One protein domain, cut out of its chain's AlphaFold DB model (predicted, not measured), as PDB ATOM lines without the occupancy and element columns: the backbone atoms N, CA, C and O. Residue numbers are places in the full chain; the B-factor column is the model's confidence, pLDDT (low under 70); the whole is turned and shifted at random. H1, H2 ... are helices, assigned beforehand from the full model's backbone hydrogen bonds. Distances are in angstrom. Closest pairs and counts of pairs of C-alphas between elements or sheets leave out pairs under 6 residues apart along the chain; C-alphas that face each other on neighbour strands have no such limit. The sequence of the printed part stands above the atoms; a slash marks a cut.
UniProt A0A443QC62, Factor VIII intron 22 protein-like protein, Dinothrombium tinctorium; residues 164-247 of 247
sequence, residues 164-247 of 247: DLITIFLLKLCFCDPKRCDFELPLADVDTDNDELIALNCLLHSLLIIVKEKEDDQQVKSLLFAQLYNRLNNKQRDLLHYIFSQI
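Overview. This is residues 164 to 247 of the 247 residues of the protein "Factor VIII intron 22 protein-like protein" of Dinothrombium tinctorium (UniProt A0A443QC62). Four helices stand at the corners of a bundle: H2, H3, H4 and H1 in turn round it, H3 running against the others. Residues 176 to 194 fold back along it. The 84 printed residues, with H1 to H4 in chain order, are all helix by class, compact (radius of gyration of the C-alphas 12.2 A), spanning 34 by 26 by 22 A.

Arrangement. Start at H2, residues 195 to 213; it touches H3, residues 218 to 231, in a hairpin, closest C-alphas Leu 203 and Leu 228, 6.7 A. H3 touches H4, residues 234 to 246, in another, closest C-alphas Tyr 229 and Arg 237, 5.9 A. H4 touches H1, residues 164 to 175, the same way, closest C-alphas Cys 174 and Ile 243, 5.7 A. Every O i to N i+4 pair is within hydrogen-bond range in H2 and H4, 7 of 8 in H1, 9 of 10 in H3.

Along the chain. Find C-alpha 195 at (185.368, 124.271, 164.397); H2 runs 26.9 A. H4 ends at (203.285, 121.644, 188.356).

Size, cuts and confidence. The printed part has no cut; H1 to H2 is a long link. Residues 188 to 192 have pLDDT under 70.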
ATOM      1  N   ASP A 164     201.544 132.806 168.408       94.81
ATOM      2  CA  ASP A 164     202.138 133.648 169.447       94.81
ATOM      3  C   ASP A 164     201.140 133.873 170.589       94.81
ATOM      4  O   ASP A 164     201.501 133.697 171.749       94.81
ATOM      5  N   LEU A 165     199.870 134.161 170.283       93.75
ATOM      6  CA  LEU A 165     198.824 134.362 171.294       93.75
ATOM      7  C   LEU A 165     198.609 133.110 172.156       93.75
ATOM      8  O   LEU A 165     198.563 133.199 173.386       93.75
ATOM      9  N   ILE A 166     198.555 131.926 171.535       94.94
ATOM     10  CA  ILE A 166     198.485 130.647 172.260       94.94
ATOM     11  C   ILE A 166     199.735 130.455 173.129       94.94
ATOM     12  O   ILE A 166     199.633 130.050 174.288       94.94
ATOM     13  N   THR A 167     200.917 130.778 172.598       96.12
ATOM     14  CA  THR A 167     202.178 130.695 173.347       96.12
ATOM     15  C   THR A 167     202.158 131.622 174.560       96.12
ATOM     16  O   THR A 167     202.495 131.178 175.652       96.12
ATOM     17  N   ILE A 168     201.710 132.872 174.412       95.12
ATOM     18  CA  ILE A 168     201.588 133.852 175.499       95.12
ATOM     19  C   ILE A 168     200.619 133.355 176.577       95.12
ATOM     20  O   ILE A 168     200.926 133.463 177.766       95.12
ATOM     21  N   PHE A 169     199.477 132.784 176.186       95.25
ATOM     22  CA  PHE A 169     198.510 132.201 177.118       95.25
ATOM     23  C   PHE A 169     199.134 131.074 177.958       95.25
ATOM     24  O   PHE A 169     199.090 131.121 179.190       95.25
ATOM     25  N   LEU A 170     199.776 130.097 177.308       96.19
ATOM     26  CA  LEU A 170     200.448 128.987 177.995       96.19
ATOM     27  C   LEU A 170     201.605 129.482 178.867       96.19
ATOM     28  O   LEU A 170     201.792 129.020 179.989       96.19
ATOM     29  N   LEU A 171     202.360 130.465 178.382       95.12
ATOM     30  CA  LEU A 171     203.465 131.059 179.115       95.12
ATOM     31  C   LEU A 171     202.980 131.706 180.413       95.12
ATOM     32  O   LEU A 171     203.561 131.441 181.461       95.12
ATOM     33  N   LYS A 172     201.891 132.488 180.374       93.25
ATOM     34  CA  LYS A 172     201.276 133.067 181.580       93.25
ATOM     35  C   LYS A 172     200.886 131.983 182.587       93.25
ATOM     36  O   LYS A 172     201.147 132.156 183.771       93.25
ATOM     37  N   LEU A 173     200.340 130.847 182.139       94.06
ATOM     38  CA  LEU A 173     200.023 129.720 183.030       94.06
ATOM     39  C   LEU A 173     201.262 129.098 183.701       94.06
ATOM     40  O   LEU A 173     201.126 128.473 184.747       94.06
ATOM     41  N   CYS A 174     202.463 129.268 183.139       92.31
ATOM     42  CA  CYS A 174     203.694 128.722 183.716       92.31
ATOM     43  C   CYS A 174     204.217 129.519 184.924       92.31
ATOM     44  O   CYS A 174     204.963 128.959 185.726       92.31
ATOM     45  N   PHE A 175     203.902 130.816 185.044       87.31
ATOM     46  CA  PHE A 175     204.486 131.680 186.085       87.31
ATOM     47  C   PHE A 175     203.487 132.580 186.830       87.31
ATOM     48  O   PHE A 175     203.838 133.119 187.880       87.31
ATOM     49  N   CYS A 176     202.254 132.738 186.342       87.06
ATOM     50  CA  CYS A 176     201.197 133.476 187.036       87.06
ATOM     51  C   CYS A 176     200.270 132.531 187.808       87.06
ATOM     52  O   CYS A 176     199.906 131.470 187.311       87.06
ATOM     53  N   ASP A 177     199.813 132.961 188.987       86.38
ATOM     54  CA  ASP A 177     198.727 132.295 189.716       86.38
ATOM     55  C   ASP A 177     197.381 132.584 189.016       86.38
ATOM     56  O   ASP A 177     196.937 133.741 189.026       86.38
ATOM     57  N   PRO A 178     196.682 131.577 188.449       87.44
ATOM     58  CA  PRO A 178     195.410 131.790 187.754       87.44
ATOM     59  C   PRO A 178     194.269 132.304 188.634       87.44
ATOM     60  O   PRO A 178     193.227 132.710 188.121       87.44
ATOM     61  N   LYS A 179     194.432 132.294 189.963       85.69
ATOM     62  CA  LYS A 179     193.471 132.911 190.889       85.69
ATOM     63  C   LYS A 179     193.666 134.417 191.037       85.69
ATOM     64  O   LYS A 179     192.772 135.084 191.549       85.69
ATOM     65  N   ARG A 180     194.829 134.945 190.644       85.12
ATOM     66  CA  ARG A 180     195.227 136.347 190.859       85.12
ATOM     67  C   ARG A 180     195.368 137.151 189.574       85.12
ATOM     68  O   ARG A 180     195.503 138.369 189.652       85.12
ATOM     69  N   CYS A 181     195.384 136.487 188.426       83.62
ATOM     70  CA  CYS A 181     195.559 137.118 187.129       83.62
ATOM     71  C   CYS A 181     194.351 136.842 186.240       83.62
ATOM     72  O   CYS A 181     193.820 135.732 186.240       83.62
ATOM     73  N   ASP A 182     193.974 137.840 185.447       83.44
ATOM     74  CA  ASP A 182     192.972 137.673 184.405       83.44
ATOM     75  C   ASP A 182     193.601 136.995 183.183       83.44
ATOM     76  O   ASP A 182     194.710 137.330 182.746       83.44
ATOM     77  N   PHE A 183     192.886 136.008 182.649       86.62
ATOM     78  CA  PHE A 183     193.278 135.258 181.464       86.62
ATOM     79  C   PHE A 183     192.241 135.483 180.376       86.62
ATOM     80  O   PHE A 183     191.084 135.089 180.511       86.62
ATOM     81  N   GLU A 184     192.689 136.077 179.280       84.75
ATOM     82  CA  GLU A 184     191.929 136.144 178.041       84.75
ATOM     83  C   GLU A 184     192.263 134.919 177.192       84.75
ATOM     84  O   GLU A 184     193.422 134.494 177.114       84.75
ATOM     85  N   LEU A 185     191.239 134.319 176.584       85.12
ATOM     86  CA  LEU A 185     191.450 133.211 175.663       85.12
ATOM     87  C   LEU A 185     192.055 133.743 174.360       85.12
ATOM     88  O   LEU A 185     191.580 134.751 173.839       85.12
ATOM     89  N   PRO A 186     193.076 133.067 173.808       81.50
ATOM     90  CA  PRO A 186     193.877 133.628 172.726       81.50
ATOM     91  C   PRO A 186     193.142 133.738 171.383       81.50
ATOM     92  O   PRO A 186     193.634 134.436 170.504       81.50
ATOM     93  N   LEU A 187     192.004 133.054 171.191       74.19
ATOM     94  CA  LEU A 187     191.315 132.957 169.893       74.19
ATOM     95  C   LEU A 187     189.870 133.472 169.971       74.19
ATOM     96  O   LEU A 187     188.956 132.822 169.476       74.19
ATOM     97  N   ALA A 188     189.633 134.582 170.666       58.81
ATOM     98  CA  ALA A 188     188.291 135.052 171.028       58.81
ATOM     99  C   ALA A 188     187.428 135.594 169.867       58.81
ATOM    100  O   ALA A 188     186.412 136.233 170.137       58.81
ATOM    101  N   ASP A 189     187.787 135.359 168.601       60.28
ATOM    102  CA  ASP A 189     186.998 135.860 167.476       60.28
ATOM    103  C   ASP A 189     185.768 134.966 167.250       60.28
ATOM    104  O   ASP A 189     185.830 133.893 166.641       60.28
ATOM    105  N   VAL A 190     184.653 135.401 167.840       52.59
ATOM    106  CA  VAL A 190     183.370 134.680 167.932       52.59
ATOM    107  C   VAL A 190     182.721 134.471 166.556       52.59
ATOM    108  O   VAL A 190     181.880 133.590 166.413       52.59
ATOM    109  N   ASP A 191     183.158 135.213 165.535       55.72
ATOM    110  CA  ASP A 191     182.623 135.154 164.168       55.72
ATOM    111  C   ASP A 191     183.388 134.182 163.247       55.72
ATOM    112  O   ASP A 191     183.187 134.167 162.030       55.72
ATOM    113  N   THR A 192     184.281 133.352 163.799       61.91
ATOM    114  CA  THR A 192     184.972 132.323 163.017       61.91
ATOM    115  C   THR A 192     184.180 131.012 162.997       61.91
ATOM    116  O   THR A 192     184.128 130.292 163.988       61.91
ATOM    117  N   ASP A 193     183.649 130.628 161.828       70.38
ATOM    118  CA  ASP A 193     183.040 129.303 161.564       70.38
ATOM    119  C   ASP A 193     184.082 128.151 161.558       70.38
ATOM    120  O   ASP A 193     183.925 127.132 160.882       70.38
ATOM    121  N   ASN A 194     185.209 128.313 162.262       84.69
ATOM    122  CA  ASN A 194     186.293 127.340 162.289       84.69
ATOM    123  C   ASN A 194     186.196 126.450 163.535       84.69
ATOM    124  O   ASN A 194     186.743 126.762 164.597       84.69
ATOM    125  N   ASP A 195     185.556 125.293 163.362       85.69
ATOM    126  CA  ASP A 195     185.368 124.271 164.397       85.69
ATOM    127  C   ASP A 195     186.670 123.875 165.116       85.69
ATOM    128  O   ASP A 195     186.664 123.579 166.314       85.69
ATOM    129  N   GLU A 196     187.813 123.879 164.420       86.69
ATOM    130  CA  GLU A 196     189.092 123.508 165.026       86.69
ATOM    131  C   GLU A 196     189.594 124.556 166.021       86.69
ATOM    132  O   GLU A 196     190.163 124.190 167.056       86.69
ATOM    133  N   LEU A 197     189.365 125.841 165.733       84.75
ATOM    134  CA  LEU A 197     189.741 126.946 166.616       84.75
ATOM    135  C   LEU A 197     188.829 127.018 167.832       84.75
ATOM    136  O   LEU A 197     189.317 127.179 168.952       84.75
ATOM    137  N   ILE A 198     187.528 126.814 167.623       87.00
ATOM    138  CA  ILE A 198     186.543 126.723 168.704       87.00
ATOM    139  C   ILE A 198     186.925 125.579 169.648       87.00
ATOM    140  O   ILE A 198     187.047 125.784 170.857       87.00
ATOM    141  N   ALA A 199     187.204 124.390 169.101       90.50
ATOM    142  CA  ALA A 199     187.638 123.247 169.894       90.50
ATOM    143  C   ALA A 199     188.926 123.549 170.675       90.50
ATOM    144  O   ALA A 199     189.015 123.228 171.860       90.50
ATOM    145  N   LEU A 200     189.917 124.193 170.048       92.56
ATOM    146  CA  LEU A 200     191.157 124.568 170.726       92.56
ATOM    147  C   LEU A 200     190.914 125.566 171.870       92.56
ATOM    148  O   LEU A 200     191.444 125.365 172.961       92.56
ATOM    149  N   ASN A 201     190.070 126.580 171.674       91.06
ATOM    150  CA  ASN A 201     189.674 127.509 172.736       91.06
ATOM    151  C   ASN A 201     189.014 126.797 173.917       91.06
ATOM    152  O   ASN A 201     189.369 127.062 175.065       91.06
ATOM    153  N   CYS A 202     188.088 125.870 173.654       92.50
ATOM    154  CA  CYS A 202     187.447 125.079 174.704       92.50
ATOM    155  C   CYS A 202     188.472 124.269 175.511       92.50
ATOM    156  O   CYS A 202     188.384 124.203 176.740       92.50
ATOM    157  N   LEU A 203     189.472 123.685 174.844       95.88
ATOM    158  CA  LEU A 203     190.543 122.938 175.507       95.88
ATOM    159  C   LEU A 203     191.463 123.852 176.330       95.88
ATOM    160  O   LEU A 203     191.791 123.519 177.466       95.88
ATOM    161  N   LEU A 204     191.841 125.020 175.805       95.69
ATOM    162  CA  LEU A 204     192.650 126.003 176.538       95.69
ATOM    163  C   LEU A 204     191.899 126.565 177.753       95.69
ATOM    164  O   LEU A 204     192.485 126.728 178.822       95.69
ATOM    165  N   HIS A 205     190.592 126.792 177.628       94.56
ATOM    166  CA  HIS A 205     189.752 127.188 178.753       94.56
ATOM    167  C   HIS A 205     189.661 126.084 179.814       94.56
ATOM    168  O   HIS A 205     189.794 126.354 181.005       94.56
ATOM    169  N   SER A 206     189.513 124.828 179.383       95.25
ATOM    170  CA  SER A 206     189.525 123.671 180.287       95.25
ATOM    171  C   SER A 206     190.858 123.555 181.033       95.25
ATOM    172  O   SER A 206     190.868 123.298 182.235       95.25
ATOM    173  N   LEU A 207     191.982 123.817 180.353       96.19
ATOM    174  CA  LEU A 207     193.305 123.864 180.980       96.19
ATOM    175  C   LEU A 207     193.372 124.944 182.058       96.19
ATOM    176  O   LEU A 207     193.807 124.663 183.172       96.19
ATOM    177  N   LEU A 208     192.909 126.159 181.754       95.19
ATOM    178  CA  LEU A 208     192.863 127.250 182.727       95.19
ATOM    179  C   LEU A 208     192.071 126.854 183.978       95.19
ATOM    180  O   LEU A 208     192.546 127.094 185.086       95.19
ATOM    181  N   ILE A 209     190.900 126.232 183.813       93.31
ATOM    182  CA  ILE A 209     190.072 125.768 184.936       93.31
ATOM    183  C   ILE A 209     190.825 124.727 185.766       93.31
ATOM    184  O   ILE A 209     190.904 124.877 186.981       93.31
ATOM    185  N   ILE A 210     191.424 123.716 185.132       93.06
ATOM    186  CA  ILE A 210     192.177 122.664 185.832       93.06
ATOM    187  C   ILE A 210     193.326 123.252 186.656       93.06
ATOM    188  O   ILE A 210     193.483 122.902 187.826       93.06
ATOM    189  N   VAL A 211     194.106 124.167 186.074       92.94
ATOM    190  CA  VAL A 211     195.234 124.806 186.772       92.94
ATOM    191  C   VAL A 211     194.723 125.704 187.905       92.94
ATOM    192  O   VAL A 211     195.290 125.714 188.998       92.94
ATOM    193  N   LYS A 212     193.628 126.439 187.675       92.38
ATOM    194  CA  LYS A 212     193.021 127.339 188.663       92.38
ATOM    195  C   LYS A 212     192.437 126.582 189.852       92.38
ATOM    196  O   LYS A 212     192.687 126.964 190.994       92.38
ATOM    197  N   GLU A 213     191.676 125.524 189.606       90.69
ATOM    198  CA  GLU A 213     190.997 124.759 190.654       90.69
ATOM    199  C   GLU A 213     191.897 123.704 191.306       90.69
ATOM    200  O   GLU A 213     191.550 123.205 192.372       90.69
ATOM    201  N   LYS A 214     193.085 123.439 190.739       85.81
ATOM    202  CA  LYS A 214     193.958 122.324 191.136       85.81
ATOM    203  C   LYS A 214     193.188 121.005 191.105       85.81
ATOM    204  O   LYS A 214     193.130 120.289 192.096       85.81
ATOM    205  N   GLU A 215     192.551 120.739 189.967       85.31
ATOM    206  CA  GLU A 215     191.858 119.470 189.733       85.31
ATOM    207  C   GLU A 215     192.825 118.304 189.984       85.31
ATOM    208  O   GLU A 215     193.980 118.380 189.573       85.31
ATOM    209  N   ASP A 216     192.368 117.235 190.631       86.56
ATOM    210  CA  ASP A 216     193.198 116.083 191.012       86.56
ATOM    211  C   ASP A 216     192.875 114.831 190.179       86.56
ATOM    212  O   ASP A 216     193.595 113.830 190.246       86.56
ATOM    213  N   ASP A 217     191.833 114.877 189.342       93.12
ATOM    214  CA  ASP A 217     191.480 113.771 188.455       93.12
ATOM    215  C   ASP A 217     192.540 113.549 187.355       93.12
ATOM    216  O   ASP A 217     192.628 114.249 186.336       93.12
ATOM    217  N   GLN A 218     193.338 112.496 187.547       92.56
ATOM    218  CA  GLN A 218     194.403 112.102 186.630       92.56
ATOM    219  C   GLN A 218     193.888 111.685 185.244       92.56
ATOM    220  O   GLN A 218     194.601 111.850 184.248       92.56
ATOM    221  N   GLN A 219     192.674 111.141 185.150       94.44
ATOM    222  CA  GLN A 219     192.078 110.741 183.878       94.44
ATOM    223  C   GLN A 219     191.708 111.978 183.057       94.44
ATOM    224  O   GLN A 219     192.036 112.038 181.868       94.44
ATOM    225  N   VAL A 220     191.104 112.984 183.696       93.56
ATOM    226  CA  VAL A 220     190.777 114.271 183.060       93.56
ATOM    227  C   VAL A 220     192.052 114.979 182.600       93.56
ATOM    228  O   VAL A 220     192.141 115.374 181.434       93.56
ATOM    229  N   LYS A 221     193.076 115.058 183.463       94.31
ATOM    230  CA  LYS A 221     194.391 115.624 183.114       94.31
ATOM    231  C   LYS A 221     195.001 114.934 181.892       94.31
ATOM    232  O   LYS A 221     195.403 115.600 180.941       94.31
ATOM    233  N   SER A 222     195.031 113.603 181.892       95.12
ATOM    234  CA  SER A 222     195.641 112.818 180.812       95.12
ATOM    235  C   SER A 222     194.904 112.989 179.481       95.12
ATOM    236  O   SER A 222     195.539 113.105 178.431       95.12
ATOM    237  N   LEU A 223     193.567 113.036 179.513       96.38
ATOM    238  CA  LEU A 223     192.751 113.244 178.319       96.38
ATOM    239  C   LEU A 223     192.966 114.643 177.734       96.38
ATOM    240  O   LEU A 223     193.208 114.770 176.531       96.38
ATOM    241  N   LEU A 224     192.919 115.677 178.580       97.00
ATOM    242  CA  LEU A 224     193.133 117.053 178.145       97.00
ATOM    243  C   LEU A 224     194.540 117.240 177.572       97.00
ATOM    244  O   LEU A 224     194.691 117.831 176.502       97.00
ATOM    245  N   PHE A 225     195.554 116.694 178.251       97.25
ATOM    246  CA  PHE A 225     196.936 116.734 177.790       97.25
ATOM    247  C   PHE A 225     197.059 116.169 176.370       97.25
ATOM    248  O   PHE A 225     197.574 116.846 175.485       97.25
ATOM    249  N   ALA A 226     196.531 114.966 176.121       97.38
ATOM    250  CA  ALA A 226     196.612 114.322 174.811       97.38
ATOM    251  C   ALA A 226     195.895 115.125 173.709       97.38
ATOM    252  O   ALA A 226     196.398 115.237 172.589       97.38
ATOM    253  N   GLN A 227     194.730 115.704 174.018       97.44
ATOM    254  CA  GLN A 227     193.964 116.498 173.056       97.44
ATOM    255  C   GLN A 227     194.660 117.815 172.698       97.44
ATOM    256  O   GLN A 227     194.733 118.157 171.515       97.44
ATOM    257  N   LEU A 228     195.210 118.524 173.688       97.25
ATOM    258  CA  LEU A 228     196.000 119.734 173.455       97.25
ATOM    259  C   LEU A 228     197.298 119.418 172.715       97.25
ATOM    260  O   LEU A 228     197.619 120.081 171.733       97.25
ATOM    261  N   TYR A 229     198.017 118.371 173.122       96.88
ATOM    262  CA  TYR A 229     199.305 118.004 172.534       96.88
ATOM    263  C   TYR A 229     199.229 117.845 171.008       96.88
ATOM    264  O   TYR A 229     200.100 118.326 170.281       96.88
ATOM    265  N   ASN A 230     198.152 117.247 170.496       94.81
ATOM    266  CA  ASN A 230     197.959 117.054 169.057       94.81
ATOM    267  C   ASN A 230     197.717 118.356 168.274       94.81
ATOM    268  O   ASN A 230     197.949 118.380 167.069       94.81
ATOM    269  N   ARG A 231     197.277 119.426 168.944       94.56
ATOM    270  CA  ARG A 231     196.922 120.716 168.330       94.56
ATOM    271  C   ARG A 231     197.988 121.797 168.505       94.56
ATOM    272  O   ARG A 231     197.927 122.818 167.834       94.56
ATOM    273  N   LEU A 232     198.943 121.584 169.405       95.62
ATOM    274  CA  LEU A 232     199.996 122.544 169.728       95.62
ATOM    275  C   LEU A 232     201.278 122.282 168.928       95.62
ATOM    276  O   LEU A 232     201.601 121.137 168.601       95.62
ATOM    277  N   ASN A 233     202.040 123.342 168.650       95.25
ATOM    278  CA  ASN A 233     203.378 123.230 168.069       95.25
ATOM    279  C   ASN A 233     204.404 122.750 169.119       95.25
ATOM    280  O   ASN A 233     204.106 122.650 170.309       95.25
ATOM    281  N   ASN A 234     205.635 122.443 168.698       94.56
ATOM    282  CA  ASN A 234     206.650 121.872 169.596       94.56
ATOM    283  C   ASN A 234     206.935 122.746 170.829       94.56
ATOM    284  O   ASN A 234     206.966 122.228 171.937       94.56
ATOM    285  N   LYS A 235     207.054 124.067 170.663       92.94
ATOM    286  CA  LYS A 235     207.337 124.970 171.790       92.94
ATOM    287  C   LYS A 235     206.168 125.054 172.769       92.94
ATOM    288  O   LYS A 235     206.359 125.062 173.978       92.94
ATOM    289  N   GLN A 236     204.949 125.102 172.246       96.81
ATOM    290  CA  GLN A 236     203.738 125.100 173.060       96.81
ATOM    291  C   GLN A 236     203.568 123.770 173.813       96.81
ATOM    292  O   GLN A 236     203.111 123.775 174.952       96.81
ATOM    293  N   ARG A 237     203.973 122.638 173.220       97.06
ATOM    294  CA  ARG A 237     204.004 121.331 173.898       97.06
ATOM    295  C   ARG A 237     205.001 121.307 175.053       97.06
ATOM    296  O   ARG A 237     204.669 120.760 176.099       97.06
ATOM    297  N   ASP A 238     206.171 121.919 174.894       94.94
ATOM    298  CA  ASP A 238     207.157 122.022 175.977       94.94
ATOM    299  C   ASP A 238     206.592 122.821 177.165       94.94
ATOM    300  O   ASP A 238     206.685 122.386 178.315       94.94
ATOM    301  N   LEU A 239     205.904 123.937 176.891       97.19
ATOM    302  CA  LEU A 239     205.179 124.699 177.917       97.19
ATOM    303  C   LEU A 239     204.046 123.876 178.546       97.19
ATOM    304  O   LEU A 239     203.892 123.878 179.763       97.19
ATOM    305  N   LEU A 240     203.274 123.138 177.742       97.38
ATOM    306  CA  LEU A 240     202.212 122.261 178.239       97.38
ATOM    307  C   LEU A 240     202.771 121.200 179.196       97.38
ATOM    308  O   LEU A 240     202.216 120.991 180.272       97.38
ATOM    309  N   HIS A 241     203.882 120.555 178.835       96.25
ATOM    310  CA  HIS A 241     204.579 119.612 179.706       96.25
ATOM    311  C   HIS A 241     205.010 120.260 181.018       96.25
ATOM    312  O   HIS A 241     204.804 119.671 182.080       96.25
ATOM    313  N   TYR A 242     205.567 121.473 180.956       95.50
ATOM    314  CA  TYR A 242     205.926 122.215 182.157       95.50
ATOM    315  C   TYR A 242     204.697 122.466 183.038       95.50
ATOM    316  O   TYR A 242     204.729 122.099 184.208       95.50
ATOM    317  N   ILE A 243     203.592 122.982 182.491       95.50
ATOM    318  CA  ILE A 243     202.350 123.235 183.244       95.50
ATOM    319  C   ILE A 243     201.868 121.963 183.947       95.50
ATOM    320  O   ILE A 243     201.663 121.976 185.157       95.50
ATOM    321  N   PHE A 244     201.756 120.850 183.217       94.75
ATOM    322  CA  PHE A 244     201.296 119.570 183.768       94.75
ATOM    323  C   PHE A 244     202.273 118.929 184.761       94.75
ATOM    324  O   PHE A 244     201.878 118.036 185.497       94.75
ATOM    325  N   SER A 245     203.533 119.367 184.805       92.69
ATOM    326  CA  SER A 245     204.471 118.946 185.853       92.69
ATOM    327  C   SER A 245     204.260 119.679 187.185       92.69
ATOM    328  O   SER A 245     204.790 119.236 188.203       92.69
ATOM    329  N   GLN A 246     203.526 120.799 187.179       89.25
ATOM    330  CA  GLN A 246     203.285 121.644 188.356       89.25
ATOM    331  C   GLN A 246     201.919 121.404 189.021       89.25
ATOM    332  O   GLN A 246     201.701 121.894 190.132       89.25
ATOM    333  N   ILE A 247     201.006 120.695 188.350       88.25
ATOM    334  CA  ILE A 247     199.637 120.402 188.807       88.25
ATOM    335  C   ILE A 247     199.427 118.907 188.998       88.25
ATOM    336  O   ILE A 247     198.607 118.551 189.866       88.25
TER     337      ILE A 247